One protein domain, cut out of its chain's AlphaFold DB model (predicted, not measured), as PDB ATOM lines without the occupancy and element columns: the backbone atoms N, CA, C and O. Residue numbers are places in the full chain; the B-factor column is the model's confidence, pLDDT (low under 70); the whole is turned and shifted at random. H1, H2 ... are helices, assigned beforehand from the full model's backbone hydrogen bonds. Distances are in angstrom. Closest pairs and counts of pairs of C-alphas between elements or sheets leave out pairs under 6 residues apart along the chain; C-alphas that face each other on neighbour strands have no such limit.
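What this domain is: This is residues 2 to 54 of the 157 residues of an uncharacterized protein of Rhizophagus sp. MUCL 43196 (UniProt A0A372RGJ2). One long helix, H3, makes the length of the model, and the stretch before it folds back over part of H3 with two short helical turns, H1 and H2. The far part of H3, residues 40 to 53, sticks out alone. The printed part has 53 residues with three named helices, in the order H1, H2, H3, and no named strand; the class is all helix. It is only just extended, close to loose, with a radius of gyration of the C-alphas of 15.3 A, and spans 51 by 18 by 9 A.

Where its parts are: H3, residues 21 to 53, runs 46.4 A from C-alpha 21 at (133.601, 83.931, 68.810) to C-alpha 53 at (92.773, 87.076, 90.725). H1 is residues 2 to 5, beginning at C-alpha 2 at (119.776, 78.907, 85.477), and H2 is residues 9 to 12.

How they stand to each other: H3 is close to but not clearly touching H1; their closest C-alphas, those of Val 34 and Leu 5, are 7.0 A apart. H1 and H2 touch only at the corner by their tight link, with the C-alphas of Phe 4 and Ala 11 closest at 5.7 A. H2 and H3 are apart. In H3, 27 of 29 O i to N i+4 pairs are within hydrogen-bond range; H1 and H2 are too short for such a pair.

The domain as a whole: The C-alphas farthest apart, those of Asp 19 and Asn 54, are 51.4 A apart. The printed part has no cut and no long link. Residues 17 to 22 stand free, and pLDDT is under 70 at residues 16 to 18.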
ATOM      1  N   TYR A   2     120.790  78.247  84.623       76.19
ATOM      2  CA  TYR A   2     119.776  78.907  85.477       76.19
ATOM      3  C   TYR A   2     120.308  80.148  86.218       76.19
ATOM      4  O   TYR A   2     119.680  81.196  86.172       76.19
ATOM      5  N   LEU A   3     121.515  80.070  86.786       82.06
ATOM      6  CA  LEU A   3     122.180  81.220  87.418       82.06
ATOM      7  C   LEU A   3     122.358  82.413  86.455       82.06
ATOM      8  O   LEU A   3     122.175  83.562  86.840       82.06
ATOM      9  N   PHE A   4     122.615  82.148  85.172       80.94
ATOM     10  CA  PHE A   4     122.730  83.205  84.166       80.94
ATOM     11  C   PHE A   4     121.372  83.858  83.853       80.94
ATOM     12  O   PHE A   4     121.317  85.059  83.612       80.94
ATOM     13  N   LEU A   5     120.265  83.102  83.924       78.56
ATOM     14  CA  LEU A   5     118.904  83.650  83.796       78.56
ATOM     15  C   LEU A   5     118.554  84.615  84.936       78.56
ATOM     16  O   LEU A   5     117.803  85.560  84.718       78.56
ATOM     17  N   THR A   6     119.105  84.393  86.131       81.00
ATOM     18  CA  THR A   6     118.940  85.281  87.292       81.00
ATOM     19  C   THR A   6     119.963  86.423  87.329       81.00
ATOM     20  O   THR A   6     120.016  87.157  88.310       81.00
ATOM     21  N   GLY A   7     120.777  86.584  86.277       76.75
ATOM     22  CA  GLY A   7     121.776  87.651  86.160       76.75
ATOM     23  C   GLY A   7     123.127  87.351  86.817       76.75
ATOM     24  O   GLY A   7     123.984  88.231  86.866       76.75
ATOM     25  N   ASP A   8     123.351  86.126  87.296       83.56
ATOM     26  CA  ASP A   8     124.621  85.727  87.892       83.56
ATOM     27  C   ASP A   8     125.616  85.264  86.812       83.56
ATOM     28  O   ASP A   8     125.495  84.194  86.202       83.56
ATOM     29  N   SER A   9     126.635  86.095  86.586       77.50
ATOM     30  CA  SER A   9     127.731  85.840  85.651       77.50
ATOM     31  C   SER A   9     128.734  84.793  86.148       77.50
ATOM     32  O   SER A   9     129.592  84.366  85.378       77.50
ATOM     33  N   SER A  10     128.642  84.330  87.401       81.69
ATOM     34  CA  SER A  10     129.442  83.205  87.907       81.69
ATOM     35  C   SER A  10     129.163  81.913  87.133       81.69
ATOM     36  O   SER A  10     130.052  81.086  86.952       81.69
ATOM     37  N   ALA A  11     127.968  81.785  86.541       76.06
ATOM     38  CA  ALA A  11     127.581  80.683  85.654       76.06
ATOM     39  C   ALA A  11     128.501  80.496  84.433       76.06
ATOM     40  O   ALA A  11     128.418  79.503  83.707       76.06
ATOM     41  N   LEU A  12     129.312  81.510  84.184       76.56
ATOM     42  CA  LEU A  12     130.029  81.807  82.970       76.56
ATOM     43  C   LEU A  12     131.553  81.865  83.260       76.56
ATOM     44  O   LEU A  12     132.361  81.760  82.342       76.56
ATOM     45  N   SER A  13     131.964  81.869  84.539       75.75
ATOM     46  CA  SER A  13     133.363  81.997  84.986       75.75
ATOM     47  C   SER A  13     134.300  80.888  84.501       75.75
ATOM     48  O   SER A  13     135.496  81.119  84.356       75.75
ATOM     49  N   ASN A  14     133.773  79.687  84.252       73.38
ATOM     50  CA  ASN A  14     134.567  78.529  83.827       73.38
ATOM     51  C   ASN A  14     134.847  78.496  82.313       73.38
ATOM     52  O   ASN A  14     135.497  77.569  81.839       73.38
ATOM     53  N   TRP A  15     134.353  79.471  81.544       70.38
ATOM     54  CA  TRP A  15     134.434  79.466  80.085       70.38
ATOM     55  C   TRP A  15     135.464  80.485  79.586       70.38
ATOM     56  O   TRP A  15     135.382  81.676  79.879       70.38
ATOM     57  N   THR A  16     136.434  80.035  78.787       68.31
ATOM     58  CA  THR A  16     137.416  80.917  78.143       68.31
ATOM     59  C   THR A  16     136.813  81.560  76.890       68.31
ATOM     60  O   THR A  16     136.861  81.026  75.786       68.31
ATOM     61  N   TYR A  17     136.246  82.760  77.045       66.50
ATOM     62  CA  TYR A  17     135.624  83.534  75.953       66.50
ATOM     63  C   TYR A  17     136.553  83.895  74.793       66.50
ATOM     64  O   TYR A  17     136.079  84.282  73.727       66.50
ATOM     65  N   LYS A  18     137.869  83.814  75.009       65.50
ATOM     66  CA  LYS A  18     138.884  84.273  74.057       65.50
ATOM     67  C   LYS A  18     138.974  83.424  72.790       65.50
ATOM     68  O   LYS A  18     139.330  83.973  71.756       65.50
ATOM     69  N   ASP A  19     138.607  82.145  72.852       74.75
ATOM     70  CA  ASP A  19     138.908  81.204  71.763       74.75
ATOM     71  C   ASP A  19     137.691  80.861  70.887       74.75
ATOM     72  O   ASP A  19     137.826  80.163  69.887       74.75
ATOM     73  N   ASN A  20     136.488  81.342  71.236       80.81
ATOM     74  CA  ASN A  20     135.242  80.926  70.584       80.81
ATOM     75  C   ASN A  20     134.282  82.099  70.337       80.81
ATOM     76  O   ASN A  20     133.343  82.330  71.105       80.81
ATOM     77  N   SER A  21     134.456  82.800  69.213       85.19
ATOM     78  CA  SER A  21     133.601  83.931  68.810       85.19
ATOM     79  C   SER A  21     132.110  83.571  68.738       85.19
ATOM     80  O   SER A  21     131.259  84.375  69.115       85.19
ATOM     81  N   SER A  22     131.778  82.345  68.321       86.81
ATOM     82  CA  SER A  22     130.391  81.866  68.248       86.81
ATOM     83  C   SER A  22     129.710  81.791  69.621       86.81
ATOM     84  O   SER A  22     128.523  82.095  69.727       86.81
ATOM     85  N   LEU A  23     130.448  81.436  70.681       82.50
ATOM     86  CA  LEU A  23     129.907  81.386  72.046       82.50
ATOM     87  C   LEU A  23     129.612  82.787  72.581       82.50
ATOM     88  O   LEU A  23     128.581  82.993  73.215       82.50
ATOM     89  N   VAL A  24     130.480  83.756  72.285       85.44
ATOM     90  CA  VAL A  24     130.269  85.157  72.677       85.44
ATOM     91  C   VAL A  24     128.991  85.704  72.038       85.44
ATOM     92  O   VAL A  24     128.154  86.274  72.735       85.44
ATOM     93  N   ILE A  25     128.794  85.464  70.738       88.50
ATOM     94  CA  ILE A  25     127.585  85.888  70.015       88.50
ATOM     95  C   ILE A  25     126.332  85.236  70.617       88.50
ATOM     96  O   ILE A  25     125.341  85.924  70.863       88.50
ATOM     97  N   LEU A  26     126.379  83.931  70.907       87.00
ATOM     98  CA  LEU A  26     125.260  83.210  71.514       87.00
ATOM     99  C   LEU A  26     124.894  83.767  72.897       87.00
ATOM    100  O   LEU A  26     123.713  83.934  73.183       87.00
ATOM    101  N   ILE A  27     125.880  84.083  73.740       84.75
ATOM    102  CA  ILE A  27     125.653  84.639  75.084       84.75
ATOM    103  C   ILE A  27     125.018  86.027  75.008       84.75
ATOM    104  O   ILE A  27     124.077  86.303  75.753       84.75
ATOM    105  N   VAL A  28     125.494  86.884  74.102       86.56
ATOM    106  CA  VAL A  28     124.927  88.226  73.900       86.56
ATOM    107  C   VAL A  28     123.479  88.132  73.418       86.56
ATOM    108  O   VAL A  28     122.601  88.772  73.994       86.56
ATOM    109  N   LEU A  29     123.207  87.293  72.414       90.25
ATOM    110  CA  LEU A  29     121.849  87.074  71.907       90.25
ATOM    111  C   LEU A  29     120.928  86.483  72.976       90.25
ATOM    112  O   LEU A  29     119.796  86.937  73.134       90.25
ATOM    113  N   PHE A  30     121.416  85.499  73.733       86.19
ATOM    114  CA  PHE A  30     120.655  84.869  74.806       86.19
ATOM    115  C   PHE A  30     120.333  85.860  75.929       86.19
ATOM    116  O   PHE A  30     119.189  85.933  76.369       86.19
ATOM    117  N   SER A  31     121.305  86.673  76.351       85.38
ATOM    118  CA  SER A  31     121.097  87.720  77.356       85.38
ATOM    119  C   SER A  31     120.066  88.754  76.897       85.38
ATOM    120  O   SER A  31     119.147  89.077  77.651       85.38
ATOM    121  N   LEU A  32     120.156  89.207  75.639       88.00
ATOM    122  CA  LEU A  32     119.200  90.154  75.065       88.00
ATOM    123  C   LEU A  32     117.788  89.561  75.014       88.00
ATOM    124  O   LEU A  32     116.836  90.229  75.407       88.00
ATOM    125  N   LEU A  33     117.643  88.300  74.598       89.75
ATOM    126  CA  LEU A  33     116.352  87.610  74.576       89.75
ATOM    127  C   LEU A  33     115.749  87.513  75.983       89.75
ATOM    128  O   LEU A  33     114.578  87.833  76.175       89.75
ATOM    129  N   VAL A  34     116.533  87.114  76.984       87.50
ATOM    130  CA  VAL A  34     116.033  86.955  78.357       87.50
ATOM    131  C   VAL A  34     115.579  88.296  78.937       87.50
ATOM    132  O   VAL A  34     114.459  88.392  79.432       87.50
ATOM    133  N   VAL A  35     116.409  89.338  78.835       84.00
ATOM    134  CA  VAL A  35     116.116  90.652  79.430       84.00
ATOM    135  C   VAL A  35     115.009  91.387  78.673       84.00
ATOM    136  O   VAL A  35     114.086  91.906  79.293       84.00
ATOM    137  N   VAL A  36     115.077  91.437  77.340       87.31
ATOM    138  CA  VAL A  36     114.152  92.249  76.531       87.31
ATOM    139  C   VAL A  36     112.841  91.523  76.268       87.31
ATOM    140  O   VAL A  36     111.784  92.149  76.296       87.31
ATOM    141  N   TYR A  37     112.881  90.221  75.991       89.62
ATOM    142  CA  TYR A  37     111.682  89.479  75.612       89.62
ATOM    143  C   TYR A  37     111.087  88.733  76.802       89.62
ATOM    144  O   TYR A  37     109.942  88.984  77.172       89.62
ATOM    145  N   LEU A  38     111.855  87.839  77.429       90.06
ATOM    146  CA  LEU A  38     111.295  86.895  78.397       90.06
ATOM    147  C   LEU A  38     110.845  87.572  79.698       90.06
ATOM    148  O   LEU A  38     109.739  87.298  80.154       90.06
ATOM    149  N   MET A  39     111.644  88.482  80.266       89.62
ATOM    150  CA  MET A  39     111.260  89.205  81.489       89.62
ATOM    151  C   MET A  39     110.052  90.115  81.260       89.62
ATOM    152  O   MET A  39     109.115  90.095  82.053       89.62
ATOM    153  N   ASN A  40     110.018  90.849  80.147       91.00
ATOM    154  CA  ASN A  40     108.887  91.722  79.821       91.00
ATOM    155  C   ASN A  40     107.602  90.927  79.550       91.00
ATOM    156  O   ASN A  40     106.531  91.308  80.024       91.00
ATOM    157  N   LEU A  41     107.706  89.795  78.846       93.31
ATOM    158  CA  LEU A  41     106.588  88.878  78.638       93.31
ATOM    159  C   LEU A  41     106.090  88.298  79.970       93.31
ATOM    160  O   LEU A  41     104.887  88.297  80.218       93.31
ATOM    161  N   LEU A  42     106.998  87.837  80.836       93.44
ATOM    162  CA  LEU A  42     106.649  87.278  82.143       93.44
ATOM    163  C   LEU A  42     105.938  88.316  83.017       93.44
ATOM    164  O   LEU A  42     104.905  88.003  83.598       93.44
ATOM    165  N   ILE A  43     106.451  89.549  83.072       94.31
ATOM    166  CA  ILE A  43     105.824  90.655  83.808       94.31
ATOM    167  C   ILE A  43     104.420  90.937  83.258       94.31
ATOM    168  O   ILE A  43     103.484  91.070  84.040       94.31
ATOM    169  N   GLY A  44     104.246  90.975  81.933       94.81
ATOM    170  CA  GLY A  44     102.937  91.199  81.309       94.81
ATOM    171  C   GLY A  44     101.927  90.085  81.602       94.81
ATOM    172  O   GLY A  44     100.784  90.363  81.968       94.81
ATOM    173  N   LEU A  45     102.354  88.823  81.501       95.44
ATOM    174  CA  LEU A  45     101.519  87.667  81.834       95.44
ATOM    175  C   LEU A  45     101.161  87.637  83.322       95.44
ATOM    176  O   LEU A  45     100.007  87.387  83.666       95.44
ATOM    177  N   LEU A  46     102.131  87.921  84.193       94.06
ATOM    178  CA  LEU A  46     101.919  87.962  85.635       94.06
ATOM    179  C   LEU A  46     100.953  89.086  86.015       94.06
ATOM    180  O   LEU A  46     100.047  88.854  86.804       94.06
ATOM    181  N   ASN A  47     101.099  90.272  85.422       92.50
ATOM    182  CA  ASN A  47     100.181  91.383  85.652       92.50
ATOM    183  C   ASN A  47      98.740  91.016  85.267       92.50
ATOM    184  O   ASN A  47      97.825  91.247  86.048       92.50
ATOM    185  N   ASN A  48      98.546  90.379  84.110       91.06
ATOM    186  CA  ASN A  48      97.226  89.925  83.668       91.06
ATOM    187  C   ASN A  48      96.623  88.857  84.605       91.06
ATOM    188  O   ASN A  48      95.436  88.890  84.918       91.06
ATOM    189  N   ALA A  49      97.441  87.916  85.091       88.69
ATOM    190  CA  ALA A  49      96.994  86.919  86.063       88.69
ATOM    191  C   ALA A  49      96.618  87.557  87.414       88.69
ATOM    192  O   ALA A  49      95.563  87.251  87.963       88.69
ATOM    193  N   ILE A  50      97.436  88.491  87.916       84.81
ATOM    194  CA  ILE A  50      97.153  89.235  89.151       84.81
ATOM    195  C   ILE A  50      95.863  90.039  89.008       84.81
ATOM    196  O   ILE A  50      95.049  90.034  89.924       84.81
ATOM    197  N   GLU A  51      95.648  90.721  87.884       83.94
ATOM    198  CA  GLU A  51      94.439  91.516  87.659       83.94
ATOM    199  C   GLU A  51      93.170  90.655  87.703       83.94
ATOM    200  O   GLU A  51      92.176  91.055  88.309       83.94
ATOM    201  N   LYS A  52      93.225  89.440  87.145       79.38
ATOM    202  CA  LYS A  52      92.120  88.477  87.201       79.38
ATOM    203  C   LYS A  52      91.837  87.972  88.622       79.38
ATOM    204  O   LYS A  52      90.672  87.820  88.990       79.38
ATOM    205  N   ASP A  53      92.882  87.722  89.410       74.00
ATOM    206  CA  ASP A  53      92.773  87.076  90.725       74.00
ATOM    207  C   ASP A  53      92.772  88.059  91.913       74.00
ATOM    208  O   ASP A  53      92.552  87.646  93.056       74.00
ATOM    209  N   ASN A  54      92.950  89.367  91.682       74.81
ATOM    210  CA  ASN A  54      92.867  90.422  92.701       74.81
ATOM    211  C   ASN A  54      91.409  90.711  93.103       74.81
ATOM    212  O   ASN A  54      90.893  91.825  92.989       74.81
TER     213      ASN A  54